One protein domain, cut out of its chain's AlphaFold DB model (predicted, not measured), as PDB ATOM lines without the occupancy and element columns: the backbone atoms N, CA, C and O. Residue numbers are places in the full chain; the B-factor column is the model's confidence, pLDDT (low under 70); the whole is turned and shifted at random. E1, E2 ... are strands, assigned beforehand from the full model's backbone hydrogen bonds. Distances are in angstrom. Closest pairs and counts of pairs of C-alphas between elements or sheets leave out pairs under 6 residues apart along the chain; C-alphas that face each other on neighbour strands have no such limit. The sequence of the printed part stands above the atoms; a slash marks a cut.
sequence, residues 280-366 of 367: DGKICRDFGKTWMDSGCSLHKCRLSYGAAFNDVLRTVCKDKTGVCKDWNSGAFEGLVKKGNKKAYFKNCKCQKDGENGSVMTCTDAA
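This is residues 280 to 366 of the 367 residues of an uncharacterized protein of Mizuhopecten yessoensis (UniProt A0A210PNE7). Two small three-stranded sheets sit end to end in an elongated, two-lobed shape, E2 E3 E4 in the first lobe and E5 E6 E7 in the second, with the short strand E1 ahead of the first sheet. The tip of the E5 and E6 hairpin, residues 337 to 342, sticks out. The printed part has 87 residues with seven named strands, E1 to E7 in that order, and no named helix; the class is all strand. Both sheets, of order E2 E3 E4 and E5 E6 E7, are antiparallel. The whole is loose, with a radius of gyration of the C-alphas of 15.2 A and spans of 49 by 26 by 23 A.

E1, residues 283 to 286, pairs with no named strand. E2, residues 290 to 292, E3, residues 297 to 304, and E4, residues 307 to 315, form a meander, each strand the antiparallel neighbour of the one before. N 299 and O 291 are 2.8 A apart, and N 300 and O 311 are 2.9 A apart, within hydrogen-bond range. E5, residues 332 to 338, E6, residues 341 to 353, and E7, residues 357 to 361, form a second meander. N 345 and O 334, 2.9 A, and N 359 and O 351, 2.8 A, are within hydrogen-bond range. E6 bends by 104 degrees at residue 346; its pairing is staggered, with E5 over residues 341 to 348 and with E7 over 349 to 353. The closest C-alphas of E4 and E7, those of Thr 315 and Gly 357, are 5.1 A apart.

E1 begins at C-alpha 283 (-11.284, 32.958, 13.583). E3 spans 20.3 A, E4 23.1 A and E6 22.6 A. E7 ends at C-alpha 361 (4.903, 12.003, 33.531).

The two C-alphas farthest apart, those of Gly 306 and Ala 366, are 49.6 A apart. The link E4 to E5 is long. The printed part has no cut; residues 365 to 366 are under pLDDT 70.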
ATOM      1  N   ASP A 280     -10.332  28.226  12.586       94.44
ATOM      2  CA  ASP A 280     -10.122  28.013  14.021       94.44
ATOM      3  C   ASP A 280     -11.361  28.543  14.762       94.44
ATOM      4  O   ASP A 280     -11.456  29.710  15.158       94.44
ATOM      5  N   GLY A 281     -12.414  27.720  14.806       90.50
ATOM      6  CA  GLY A 281     -13.740  28.151  15.250       90.50
ATOM      7  C   GLY A 281     -14.333  29.238  14.341       90.50
ATOM      8  O   GLY A 281     -14.735  28.955  13.211       90.50
ATOM      9  N   LYS A 282     -14.422  30.478  14.846       92.38
ATOM     10  CA  LYS A 282     -14.870  31.676  14.094       92.38
ATOM     11  C   LYS A 282     -13.711  32.535  13.578       92.38
ATOM     12  O   LYS A 282     -13.947  33.509  12.867       92.38
ATOM     13  N   ILE A 283     -12.480  32.215  13.968       94.25
ATOM     14  CA  ILE A 283     -11.284  32.958  13.583       94.25
ATOM     15  C   ILE A 283     -10.688  32.280  12.353       94.25
ATOM     16  O   ILE A 283     -10.571  31.059  12.294       94.25
ATOM     17  N   CYS A 284     -10.292  33.081  11.371       96.81
ATOM     18  CA  CYS A 284      -9.530  32.601  10.227       96.81
ATOM     19  C   CYS A 284      -8.056  32.917  10.434       96.81
ATOM     20  O   CYS A 284      -7.687  34.076  10.632       96.81
ATOM     21  N   ARG A 285      -7.225  31.879  10.408       96.00
ATOM     22  CA  ARG A 285      -5.773  31.978  10.548       96.00
ATOM     23  C   ARG A 285      -5.156  31.984   9.157       96.00
ATOM     24  O   ARG A 285      -5.410  31.063   8.390       96.00
ATOM     25  N   ASP A 286      -4.371  33.006   8.827       96.38
ATOM     26  CA  ASP A 286      -3.706  33.084   7.521       96.38
ATOM     27  C   ASP A 286      -2.746  31.894   7.309       96.38
ATOM     28  O   ASP A 286      -2.219  31.317   8.268       96.38
ATOM     29  N   PHE A 287      -2.479  31.537   6.050       97.31
ATOM     30  CA  PHE A 287      -1.528  30.471   5.726       97.31
ATOM     31  C   PHE A 287      -0.140  30.706   6.340       97.31
ATOM     32  O   PHE A 287       0.363  31.826   6.410       97.31
ATOM     33  N   GLY A 288       0.486  29.624   6.802       96.31
ATOM     34  CA  GLY A 288       1.774  29.625   7.490       96.31
ATOM     35  C   GLY A 288       1.692  29.967   8.978       96.31
ATOM     36  O   GLY A 288       2.644  29.673   9.704       96.31
ATOM     37  N   LYS A 289       0.578  30.537   9.462       97.94
ATOM     38  CA  LYS A 289       0.401  30.824  10.889       97.94
ATOM     39  C   LYS A 289       0.219  29.540  11.686       97.94
ATOM     40  O   LYS A 289      -0.447  28.603  11.247       97.94
ATOM     41  N   THR A 290       0.787  29.547  12.886       97.31
ATOM     42  CA  THR A 290       0.634  28.495  13.888       97.31
ATOM     43  C   THR A 290      -0.151  29.011  15.084       97.31
ATOM     44  O   THR A 290      -0.027  30.183  15.442       97.31
ATOM     45  N   TRP A 291      -0.942  28.154  15.719       97.06
ATOM     46  CA  TRP A 291      -1.663  28.498  16.945       97.06
ATOM     47  C   TRP A 291      -1.867  27.263  17.813       97.06
ATOM     48  O   TRP A 291      -1.892  26.140  17.318       97.06
ATOM     49  N   MET A 292      -2.007  27.496  19.113       96.44
ATOM     50  CA  MET A 292      -2.382  26.469  20.073       96.44
ATOM     51  C   MET A 292      -3.899  26.504  20.253       96.44
ATOM     52  O   MET A 292      -4.454  27.572  20.522       96.44
ATOM     53  N   ASP A 293      -4.566  25.364  20.097       95.56
ATOM     54  CA  ASP A 293      -5.995  25.257  20.391       95.56
ATOM     55  C   ASP A 293      -6.263  25.015  21.891       95.56
ATOM     56  O   ASP A 293      -5.356  24.849  22.711       95.56
ATOM     57  N   SER A 294      -7.541  24.963  22.277       92.81
ATOM     58  CA  SER A 294      -7.940  24.669  23.660       92.81
ATOM     59  C   SER A 294      -7.616  23.237  24.112       92.81
ATOM     60  O   SER A 294      -7.663  22.949  25.312       92.81
ATOM     61  N   GLY A 295      -7.334  22.335  23.173       94.00
ATOM     62  CA  GLY A 295      -6.894  20.962  23.408       94.00
ATOM     63  C   GLY A 295      -5.377  20.822  23.550       94.00
ATOM     64  O   GLY A 295      -4.899  19.700  23.675       94.00
ATOM     65  N   CYS A 296      -4.630  21.931  23.550       95.56
ATOM     66  CA  CYS A 296      -3.169  21.945  23.547       95.56
ATOM     67  C   CYS A 296      -2.543  21.223  22.346       95.56
ATOM     68  O   CYS A 296      -1.464  20.642  22.446       95.56
ATOM     69  N   SER A 297      -3.202  21.296  21.193       96.12
ATOM     70  CA  SER A 297      -2.605  20.933  19.911       96.12
ATOM     71  C   SER A 297      -2.098  22.185  19.202       96.12
ATOM     72  O   SER A 297      -2.829  23.162  19.025       96.12
ATOM     73  N   LEU A 298      -0.821  22.165  18.820       96.12
ATOM     74  CA  LEU A 298      -0.192  23.181  17.993       96.12
ATOM     75  C   LEU A 298      -0.523  22.884  16.533       96.12
ATOM     76  O   LEU A 298      -0.037  21.911  15.954       96.12
ATOM     77  N   HIS A 299      -1.327  23.751  15.937       97.25
ATOM     78  CA  HIS A 299      -1.723  23.671  14.538       97.25
ATOM     79  C   HIS A 299      -0.846  24.561  13.666       97.25
ATOM     80  O   HIS A 299      -0.331  25.581  14.132       97.25
ATOM     81  N   LYS A 300      -0.727  24.219  12.380       97.56
ATOM     82  CA  LYS A 300      -0.222  25.096  11.319       97.56
ATOM     83  C   LYS A 300      -1.214  25.128  10.173       97.56
ATOM     84  O   LYS A 300      -1.607  24.090   9.647       97.56
ATOM     85  N   CYS A 301      -1.583  26.331   9.757       98.19
ATOM     86  CA  CYS A 301      -2.431  26.505   8.593       98.19
ATOM     87  C   CYS A 301      -1.590  26.370   7.324       98.19
ATOM     88  O   CYS A 301      -0.612  27.102   7.151       98.19
ATOM     89  N   ARG A 302      -1.971  25.479   6.408       97.12
ATOM     90  CA  ARG A 302      -1.328  25.348   5.093       97.12
ATOM     91  C   ARG A 302      -2.346  25.304   3.960       97.12
ATOM     92  O   ARG A 302      -3.500  24.934   4.153       97.12
ATOM     93  N   LEU A 303      -1.882  25.648   2.764       96.81
ATOM     94  CA  LEU A 303      -2.610  25.466   1.513       96.81
ATOM     95  C   LEU A 303      -2.043  24.235   0.799       96.81
ATOM     96  O   LEU A 303      -0.837  24.166   0.571       96.81
ATOM     97  N   SER A 304      -2.893  23.277   0.436       96.19
ATOM     98  CA  SER A 304      -2.503  22.093  -0.336       96.19
ATOM     99  C   SER A 304      -3.559  21.808  -1.399       96.19
ATOM    100  O   SER A 304      -4.741  21.755  -1.085       96.19
ATOM    101  N   TYR A 305      -3.157  21.651  -2.662       94.75
ATOM    102  CA  TYR A 305      -4.071  21.368  -3.788       94.75
ATOM    103  C   TYR A 305      -5.308  22.290  -3.863       94.75
ATOM    104  O   TYR A 305      -6.404  21.856  -4.200       94.75
ATOM    105  N   GLY A 306      -5.149  23.574  -3.518       92.19
ATOM    106  CA  GLY A 306      -6.245  24.549  -3.539       92.19
ATOM    107  C   GLY A 306      -7.210  24.482  -2.348       92.19
ATOM    108  O   GLY A 306      -8.157  25.261  -2.315       92.19
ATOM    109  N   ALA A 307      -6.961  23.617  -1.359       94.88
ATOM    110  CA  ALA A 307      -7.722  23.528  -0.116       94.88
ATOM    111  C   ALA A 307      -6.862  23.903   1.105       94.88
ATOM    112  O   ALA A 307      -5.654  23.656   1.147       94.88
ATOM    113  N   ALA A 308      -7.488  24.532   2.101       96.31
ATOM    114  CA  ALA A 308      -6.849  24.884   3.367       96.31
ATOM    115  C   ALA A 308      -6.903  23.708   4.350       96.31
ATOM    116  O   ALA A 308      -7.969  23.130   4.558       96.31
ATOM    117  N   PHE A 309      -5.775  23.395   4.988       96.06
ATOM    118  CA  PHE A 309      -5.664  22.332   5.987       96.06
ATOM    119  C   PHE A 309      -5.086  22.864   7.298       96.06
ATOM    120  O   PHE A 309      -4.119  23.633   7.301       96.06
ATOM    121  N   ASN A 310      -5.677  22.412   8.405       96.25
ATOM    122  CA  ASN A 310      -5.137  22.555   9.753       96.25
ATOM    123  C   ASN A 310      -4.288  21.320  10.058       96.25
ATOM    124  O   ASN A 310      -4.834  20.293  10.461       96.25
ATOM    125  N   ASP A 311      -2.977  21.397   9.846       96.00
ATOM    126  CA  ASP A 311      -2.105  20.301  10.263       96.00
ATOM    127  C   ASP A 311      -1.841  20.404  11.759       96.00
ATOM    128  O   ASP A 311      -1.394  21.450  12.240       96.00
ATOM    129  N   VAL A 312      -2.036  19.304  12.480       96.38
ATOM    130  CA  VAL A 312      -1.539  19.172  13.849       96.38
ATOM    131  C   VAL A 312      -0.042  18.901  13.767       96.38
ATOM    132  O   VAL A 312       0.369  17.810  13.383       96.38
ATOM    133  N   LEU A 313       0.775  19.898  14.111       94.94
ATOM    134  CA  LEU A 313       2.230  19.737  14.150       94.94
ATOM    135  C   LEU A 313       2.668  18.922  15.362       94.94
ATOM    136  O   LEU A 313       3.606  18.141  15.277       94.94
ATOM    137  N   ARG A 314       2.034  19.171  16.512       94.44
ATOM    138  CA  ARG A 314       2.237  18.411  17.744       94.44
ATOM    139  C   ARG A 314       1.151  18.699  18.763       94.44
ATOM    140  O   ARG A 314       0.619  19.804  18.808       94.44
ATOM    141  N   THR A 315       0.907  17.749  19.646       95.56
ATOM    142  CA  THR A 315       0.154  17.928  20.881       95.56
ATOM    143  C   THR A 315       1.133  18.099  22.036       95.56
ATOM    144  O   THR A 315       2.193  17.471  22.075       95.56
ATOM    145  N   VAL A 316       0.799  19.009  22.944       95.38
ATOM    146  CA  VAL A 316       1.578  19.308  24.142       95.38
ATOM    147  C   VAL A 316       0.712  19.118  25.386       95.38
ATOM    148  O   VAL A 316      -0.509  18.961  25.310       95.38
ATOM    149  N   CYS A 317       1.334  19.129  26.559       94.62
ATOM    150  CA  CYS A 317       0.640  18.820  27.799       94.62
ATOM    151  C   CYS A 317      -0.126  20.034  28.328       94.62
ATOM    152  O   CYS A 317       0.246  21.178  28.083       94.62
ATOM    153  N   LYS A 318      -1.185  19.791  29.101       95.25
ATOM    154  CA  LYS A 318      -1.989  20.834  29.744       95.25
ATOM    155  C   LYS A 318      -1.733  20.830  31.248       95.25
ATOM    156  O   LYS A 318      -1.865  19.783  31.877       95.25
ATOM    157  N   ASP A 319      -1.360  21.967  31.825       93.94
ATOM    158  CA  ASP A 319      -1.207  22.073  33.280       93.94
ATOM    159  C   ASP A 319      -2.571  22.138  33.999       93.94
ATOM    160  O   ASP A 319      -3.632  22.177  33.367       93.94
ATOM    161  N   LYS A 320      -2.561  22.157  35.337       92.56
ATOM    162  CA  LYS A 320      -3.775  22.197  36.168       92.56
ATOM    163  C   LYS A 320      -4.664  23.415  35.905       92.56
ATOM    164  O   LYS A 320      -5.861  23.354  36.162       92.56
ATOM    165  N   THR A 321      -4.082  24.518  35.431       92.88
ATOM    166  CA  THR A 321      -4.796  25.772  35.145       92.88
ATOM    167  C   THR A 321      -5.362  25.796  33.730       92.88
ATOM    168  O   THR A 321      -6.140  26.680  33.380       92.88
ATOM    169  N   GLY A 322      -5.003  24.807  32.913       91.88
ATOM    170  CA  GLY A 322      -5.397  24.728  31.522       91.88
ATOM    171  C   GLY A 322      -4.402  25.364  30.553       91.88
ATOM    172  O   GLY A 322      -4.703  25.418  29.360       91.88
ATOM    173  N   VAL A 323      -3.238  25.823  31.023       94.94
ATOM    174  CA  VAL A 323      -2.193  26.400  30.170       94.94
ATOM    175  C   VAL A 323      -1.409  25.278  29.499       94.94
ATOM    176  O   VAL A 323      -0.989  24.311  30.138       94.94
ATOM    177  N   CYS A 324      -1.203  25.411  28.192       96.19
ATOM    178  CA  CYS A 324      -0.447  24.448  27.404       96.19
ATOM    179  C   CYS A 324       1.058  24.603  27.655       96.19
ATOM    180  O   CYS A 324       1.596  25.712  27.636       96.19
ATOM    181  N   LYS A 325       1.734  23.484  27.903       95.50
ATOM    182  CA  LYS A 325       3.149  23.386  28.257       95.50
ATOM    183  C   LYS A 325       3.871  22.590  27.186       95.50
ATOM    184  O   LYS A 325       3.520  21.439  26.949       95.50
ATOM    185  N   ASP A 326       4.856  23.217  26.547       93.94
ATOM    186  CA  ASP A 326       5.596  22.637  25.425       93.94
ATOM    187  C   ASP A 326       6.377  21.373  25.821       93.94
ATOM    188  O   ASP A 326       6.546  21.068  27.006       93.94
ATOM    189  N   TRP A 327       6.884  20.632  24.841       91.31
ATOM    190  CA  TRP A 327       7.772  19.501  25.106       91.31
ATOM    191  C   TRP A 327       8.994  19.933  25.927       91.31
ATOM    192  O   TRP A 327       9.506  21.041  25.773       91.31
ATOM    193  N   ASN A 328       9.460  19.046  26.804       91.31
ATOM    194  CA  ASN A 328      10.552  19.262  27.759       91.31
ATOM    195  C   ASN A 328      10.282  20.325  28.834       91.31
ATOM    196  O   ASN A 328      11.153  20.590  29.662       91.31
ATOM    197  N   SER A 329       9.078  20.898  28.881       92.44
ATOM    198  CA  SER A 329       8.637  21.628  30.065       92.44
ATOM    199  C   SER A 329       8.542  20.678  31.263       92.44
ATOM    200  O   SER A 329       8.152  19.513  31.139       92.44
ATOM    201  N   GLY A 330       8.908  21.178  32.438       90.94
ATOM    202  CA  GLY A 330       8.886  20.425  33.685       90.94
ATOM    203  C   GLY A 330       8.449  21.285  34.860       90.94
ATOM    204  O   GLY A 330       8.220  22.484  34.705       90.94
ATOM    205  N   ALA A 331       8.354  20.655  36.031       89.56
ATOM    206  CA  ALA A 331       8.044  21.315  37.298       89.56
ATOM    207  C   ALA A 331       6.696  22.067  37.308       89.56
ATOM    208  O   ALA A 331       6.553  23.085  37.982       89.56
ATOM    209  N   PHE A 332       5.690  21.566  36.579       92.50
ATOM    210  CA  PHE A 332       4.322  22.089  36.642       92.50
ATOM    211  C   PHE A 332       3.375  21.093  37.314       92.50
ATOM    212  O   PHE A 332       3.655  19.900  37.403       92.50
ATOM    213  N   GLU A 333       2.240  21.584  37.797       92.50
ATOM    214  CA  GLU A 333       1.182  20.724  38.323       92.50
ATOM    215  C   GLU A 333       0.243  20.326  37.184       92.50
ATOM    216  O   GLU A 333      -0.225  21.190  36.443       92.50
ATOM    217  N   GLY A 334      -0.013  19.032  37.018       89.56
ATOM    218  CA  GLY A 334      -0.793  18.479  35.911       89.56
ATOM    219  C   GLY A 334      -2.009  17.697  36.392       89.56
ATOM    220  O   GLY A 334      -2.010  17.151  37.492       89.56
ATOM    221  N   LEU A 335      -3.056  17.639  35.567       87.88
ATOM    222  CA  LEU A 335      -4.230  16.803  35.818       87.88
ATOM    223  C   LEU A 335      -4.083  15.484  35.053       87.88
ATOM    224  O   LEU A 335      -4.231  15.457  33.832       87.88
ATOM    225  N   VAL A 336      -3.832  14.384  35.763       87.06
ATOM    226  CA  VAL A 336      -3.648  13.055  35.160       87.06
ATOM    227  C   VAL A 336      -4.866  12.182  35.457       87.06
ATOM    228  O   VAL A 336      -5.398  12.168  36.572       87.06
ATOM    229  N   LYS A 337      -5.341  11.446  34.448       84.44
ATOM    230  CA  LYS A 337      -6.432  10.478  34.606       84.44
ATOM    231  C   LYS A 337      -5.843   9.123  35.011       84.44
ATOM    232  O   LYS A 337      -5.139   8.507  34.218       84.44
ATOM    233  N   LYS A 338      -6.143   8.650  36.224       82.06
ATOM    234  CA  LYS A 338      -5.745   7.322  36.725       82.06
ATOM    235  C   LYS A 338      -7.010   6.481  36.921       82.06
ATOM    236  O   LYS A 338      -7.761   6.677  37.877       82.06
ATOM    237  N   GLY A 339      -7.294   5.595  35.966       85.31
ATOM    238  CA  GLY A 339      -8.578   4.888  35.888       85.31
ATOM    239  C   GLY A 339      -9.742   5.851  35.616       85.31
ATOM    240  O   GLY A 339      -9.692   6.644  34.675       85.31
ATOM    241  N   ASN A 340     -10.781   5.816  36.456       87.44
ATOM    242  CA  ASN A 340     -11.952   6.701  36.339       87.44
ATOM    243  C   ASN A 340     -11.821   8.025  37.114       87.44
ATOM    244  O   ASN A 340     -12.694   8.883  36.997       87.44
ATOM    245  N   LYS A 341     -10.743   8.219  37.886       86.06
ATOM    246  CA  LYS A 341     -10.519   9.438  38.676       86.06
ATOM    247  C   LYS A 341      -9.520  10.359  37.973       86.06
ATOM    248  O   LYS A 341      -8.533   9.901  37.396       86.06
ATOM    249  N   LYS A 342      -9.777  11.667  38.026       87.00
ATOM    250  CA  LYS A 342      -8.797  12.700  37.669       87.00
ATOM    251  C   LYS A 342      -8.171  13.207  38.967       87.00
ATOM    252  O   LYS A 342      -8.913  13.563  39.876       87.00
ATOM    253  N   ALA A 343      -6.847  13.210  39.056       88.25
ATOM    254  CA  ALA A 343      -6.116  13.708  40.220       88.25
ATOM    255  C   ALA A 343      -5.006  14.662  39.772       88.25
ATOM    256  O   ALA A 343      -4.496  14.549  38.652       88.25
ATOM    257  N   TYR A 344      -4.673  15.618  40.634       88.88
ATOM    258  CA  TYR A 344      -3.584  16.553  40.392       88.88
ATOM    259  C   TYR A 344      -2.269  15.951  40.880       88.88
ATOM    260  O   TYR A 344      -2.209  15.329  41.939       88.88
ATOM    261  N   PHE A 345      -1.216  16.138  40.099       90.44
ATOM    262  CA  PHE A 345       0.128  15.682  40.425       90.44
ATOM    263  C   PHE A 345       1.090  16.860  40.357       90.44
ATOM    264  O   PHE A 345       0.914  17.759  39.529       90.44
ATOM    265  N   LYS A 346       2.096  16.859  41.232       90.56
ATOM    266  CA  LYS A 346       3.177  17.849  41.227       90.56
ATOM    267  C   LYS A 346       4.343  17.355  40.378       90.56
ATOM    268  O   LYS A 346       4.437  16.171  40.053       90.56
ATOM    269  N   ASN A 347       5.236  18.282  40.034       92.25
ATOM    270  CA  ASN A 347       6.486  17.991  39.329       92.25
ATOM    271  C   ASN A 347       6.291  17.248  37.995       92.25
ATOM    272  O   ASN A 347       7.134  16.447  37.590       92.25
ATOM    273  N   CYS A 348       5.189  17.521  37.297       93.50
ATOM    274  CA  CYS A 348       4.927  16.933  35.995       93.50
ATOM    275  C   CYS A 348       5.924  17.442  34.949       93.50
ATOM    276  O   CYS A 348       6.343  18.607  34.966       93.50
ATOM    277  N   LYS A 349       6.285  16.556  34.023       94.50
ATOM    278  CA  LYS A 349       7.096  16.817  32.837       94.50
ATOM    279  C   LYS A 349       6.295  16.452  31.595       94.50
ATOM    280  O   LYS A 349       5.605  15.433  31.577       94.50
ATOM    281  N   CYS A 350       6.388  17.283  30.562       94.56
ATOM    282  CA  CYS A 350       5.808  16.987  29.261       94.56
ATOM    283  C   CYS A 350       6.870  16.404  28.333       94.56
ATOM    284  O   CYS A 350       7.837  17.085  27.994       94.56
ATOM    285  N   GLN A 351       6.701  15.154  27.916       93.12
ATOM    286  CA  GLN A 351       7.642  14.448  27.051       93.12
ATOM    287  C   GLN A 351       6.992  14.137  25.702       93.12
ATOM    288  O   GLN A 351       5.773  14.003  25.611       93.12
ATOM    289  N   LYS A 352       7.803  14.045  24.647       93.69
ATOM    290  CA  LYS A 352       7.340  13.646  23.314       93.69
ATOM    291  C   LYS A 352       6.924  12.169  23.328       93.69
ATOM    292  O   LYS A 352       7.662  11.346  23.863       93.69
ATOM    293  N   ASP A 353       5.782  11.854  22.724       92.62
ATOM    294  CA  ASP A 353       5.264  10.489  22.567       92.62
ATOM    295  C   ASP A 353       4.839  10.261  21.108       92.62
ATOM    296  O   ASP A 353       3.884  10.865  20.619       92.62
ATOM    297  N   GLY A 354       5.596   9.449  20.369       91.69
ATOM    298  CA  GLY A 354       5.433   9.312  18.919       91.69
ATOM    299  C   GLY A 354       5.804  10.579  18.134       91.69
ATOM    300  O   GLY A 354       6.522  11.452  18.619       91.69
ATOM    301  N   GLU A 355       5.356  10.675  16.879       88.56
ATOM    302  CA  GLU A 355       5.747  11.770  15.977       88.56
ATOM    303  C   GLU A 355       5.155  13.121  16.410       88.56
ATOM    304  O   GLU A 355       5.893  14.102  16.526       88.56
ATOM    305  N   ASN A 356       3.859  13.126  16.744       88.25
ATOM    306  CA  ASN A 356       3.074  14.330  17.036       88.25
ATOM    307  C   ASN A 356       2.421  14.323  18.429       88.25
ATOM    308  O   ASN A 356       1.693  15.257  18.751       88.25
ATOM    309  N   GLY A 357       2.628  13.293  19.253       89.69
ATOM    310  CA  GLY A 357       2.004  13.181  20.572       89.69
ATOM    311  C   GLY A 357       2.885  13.687  21.713       89.69
ATOM    312  O   GLY A 357       4.082  13.955  21.561       89.69
ATOM    313  N   SER A 358       2.274  13.800  22.890       90.25
ATOM    314  CA  SER A 358       2.980  14.054  24.143       90.25
ATOM    315  C   SER A 358       2.416  13.201  25.265       90.25
ATOM    316  O   SER A 358       1.196  13.084  25.395       90.25
ATOM    317  N   VAL A 359       3.297  12.716  26.130       91.69
ATOM    318  CA  VAL A 359       2.950  12.046  27.380       91.69
ATOM    319  C   VAL A 359       3.357  12.923  28.561       91.69
ATOM    320  O   VAL A 359       4.425  13.537  28.573       91.69
ATOM    321  N   MET A 360       2.485  13.000  29.564       91.00
ATOM    322  CA  MET A 360       2.775  13.684  30.820       91.00
ATOM    323  C   MET A 360       3.197  12.657  31.868       91.00
ATOM    324  O   MET A 360       2.439  11.736  32.169       91.00
ATOM    325  N   THR A 361       4.383  12.835  32.440       90.56
ATOM    326  CA  THR A 361       4.903  12.003  33.531       90.56
ATOM    327  C   THR A 361       5.056  12.855  34.786       90.56
ATOM    328  O   THR A 361       5.561  13.970  34.717       90.56
ATOM    329  N   CYS A 362       4.588  12.372  35.936       90.25
ATOM    330  CA  CYS A 362       4.631  13.110  37.202       90.25
ATOM    331  C   CYS A 362       5.145  12.191  38.314       90.25
ATOM    332  O   CYS A 362       4.842  10.997  38.299       90.25
ATOM    333  N   THR A 363       5.917  12.730  39.257       82.00
ATOM    334  CA  THR A 363       6.585  11.930  40.298       82.00
ATOM    335  C   THR A 363       5.783  11.826  41.592       82.00
ATOM    336  O   THR A 363       5.894  10.810  42.269       82.00
ATOM    337  N   ASP A 364       4.917  12.801  41.893       75.31
ATOM    338  CA  ASP A 364       4.248  12.891  43.196       75.31
ATOM    339  C   ASP A 364       2.750  13.186  43.042       75.31
ATOM    340  O   ASP A 364       2.357  14.127  42.342       75.31
ATOM    341  N   ALA A 365       1.897  12.399  43.710       63.94
ATOM    342  CA  ALA A 365       0.493  12.768  43.879       63.94
ATOM    343  C   ALA A 365       0.432  14.051  44.717       63.94
ATOM    344  O   ALA A 365       1.049  14.121  45.781       63.94
ATOM    345  N   ALA A 366      -0.266  15.081  44.230       57.41
ATOM    346  CA  ALA A 366      -0.522  16.245  45.066       57.41
ATOM    347  C   ALA A 366      -1.442  15.805  46.224       57.41
ATOM    348  O   ALA A 366      -2.376  15.041  45.957       57.41
TER     349      ALA A 366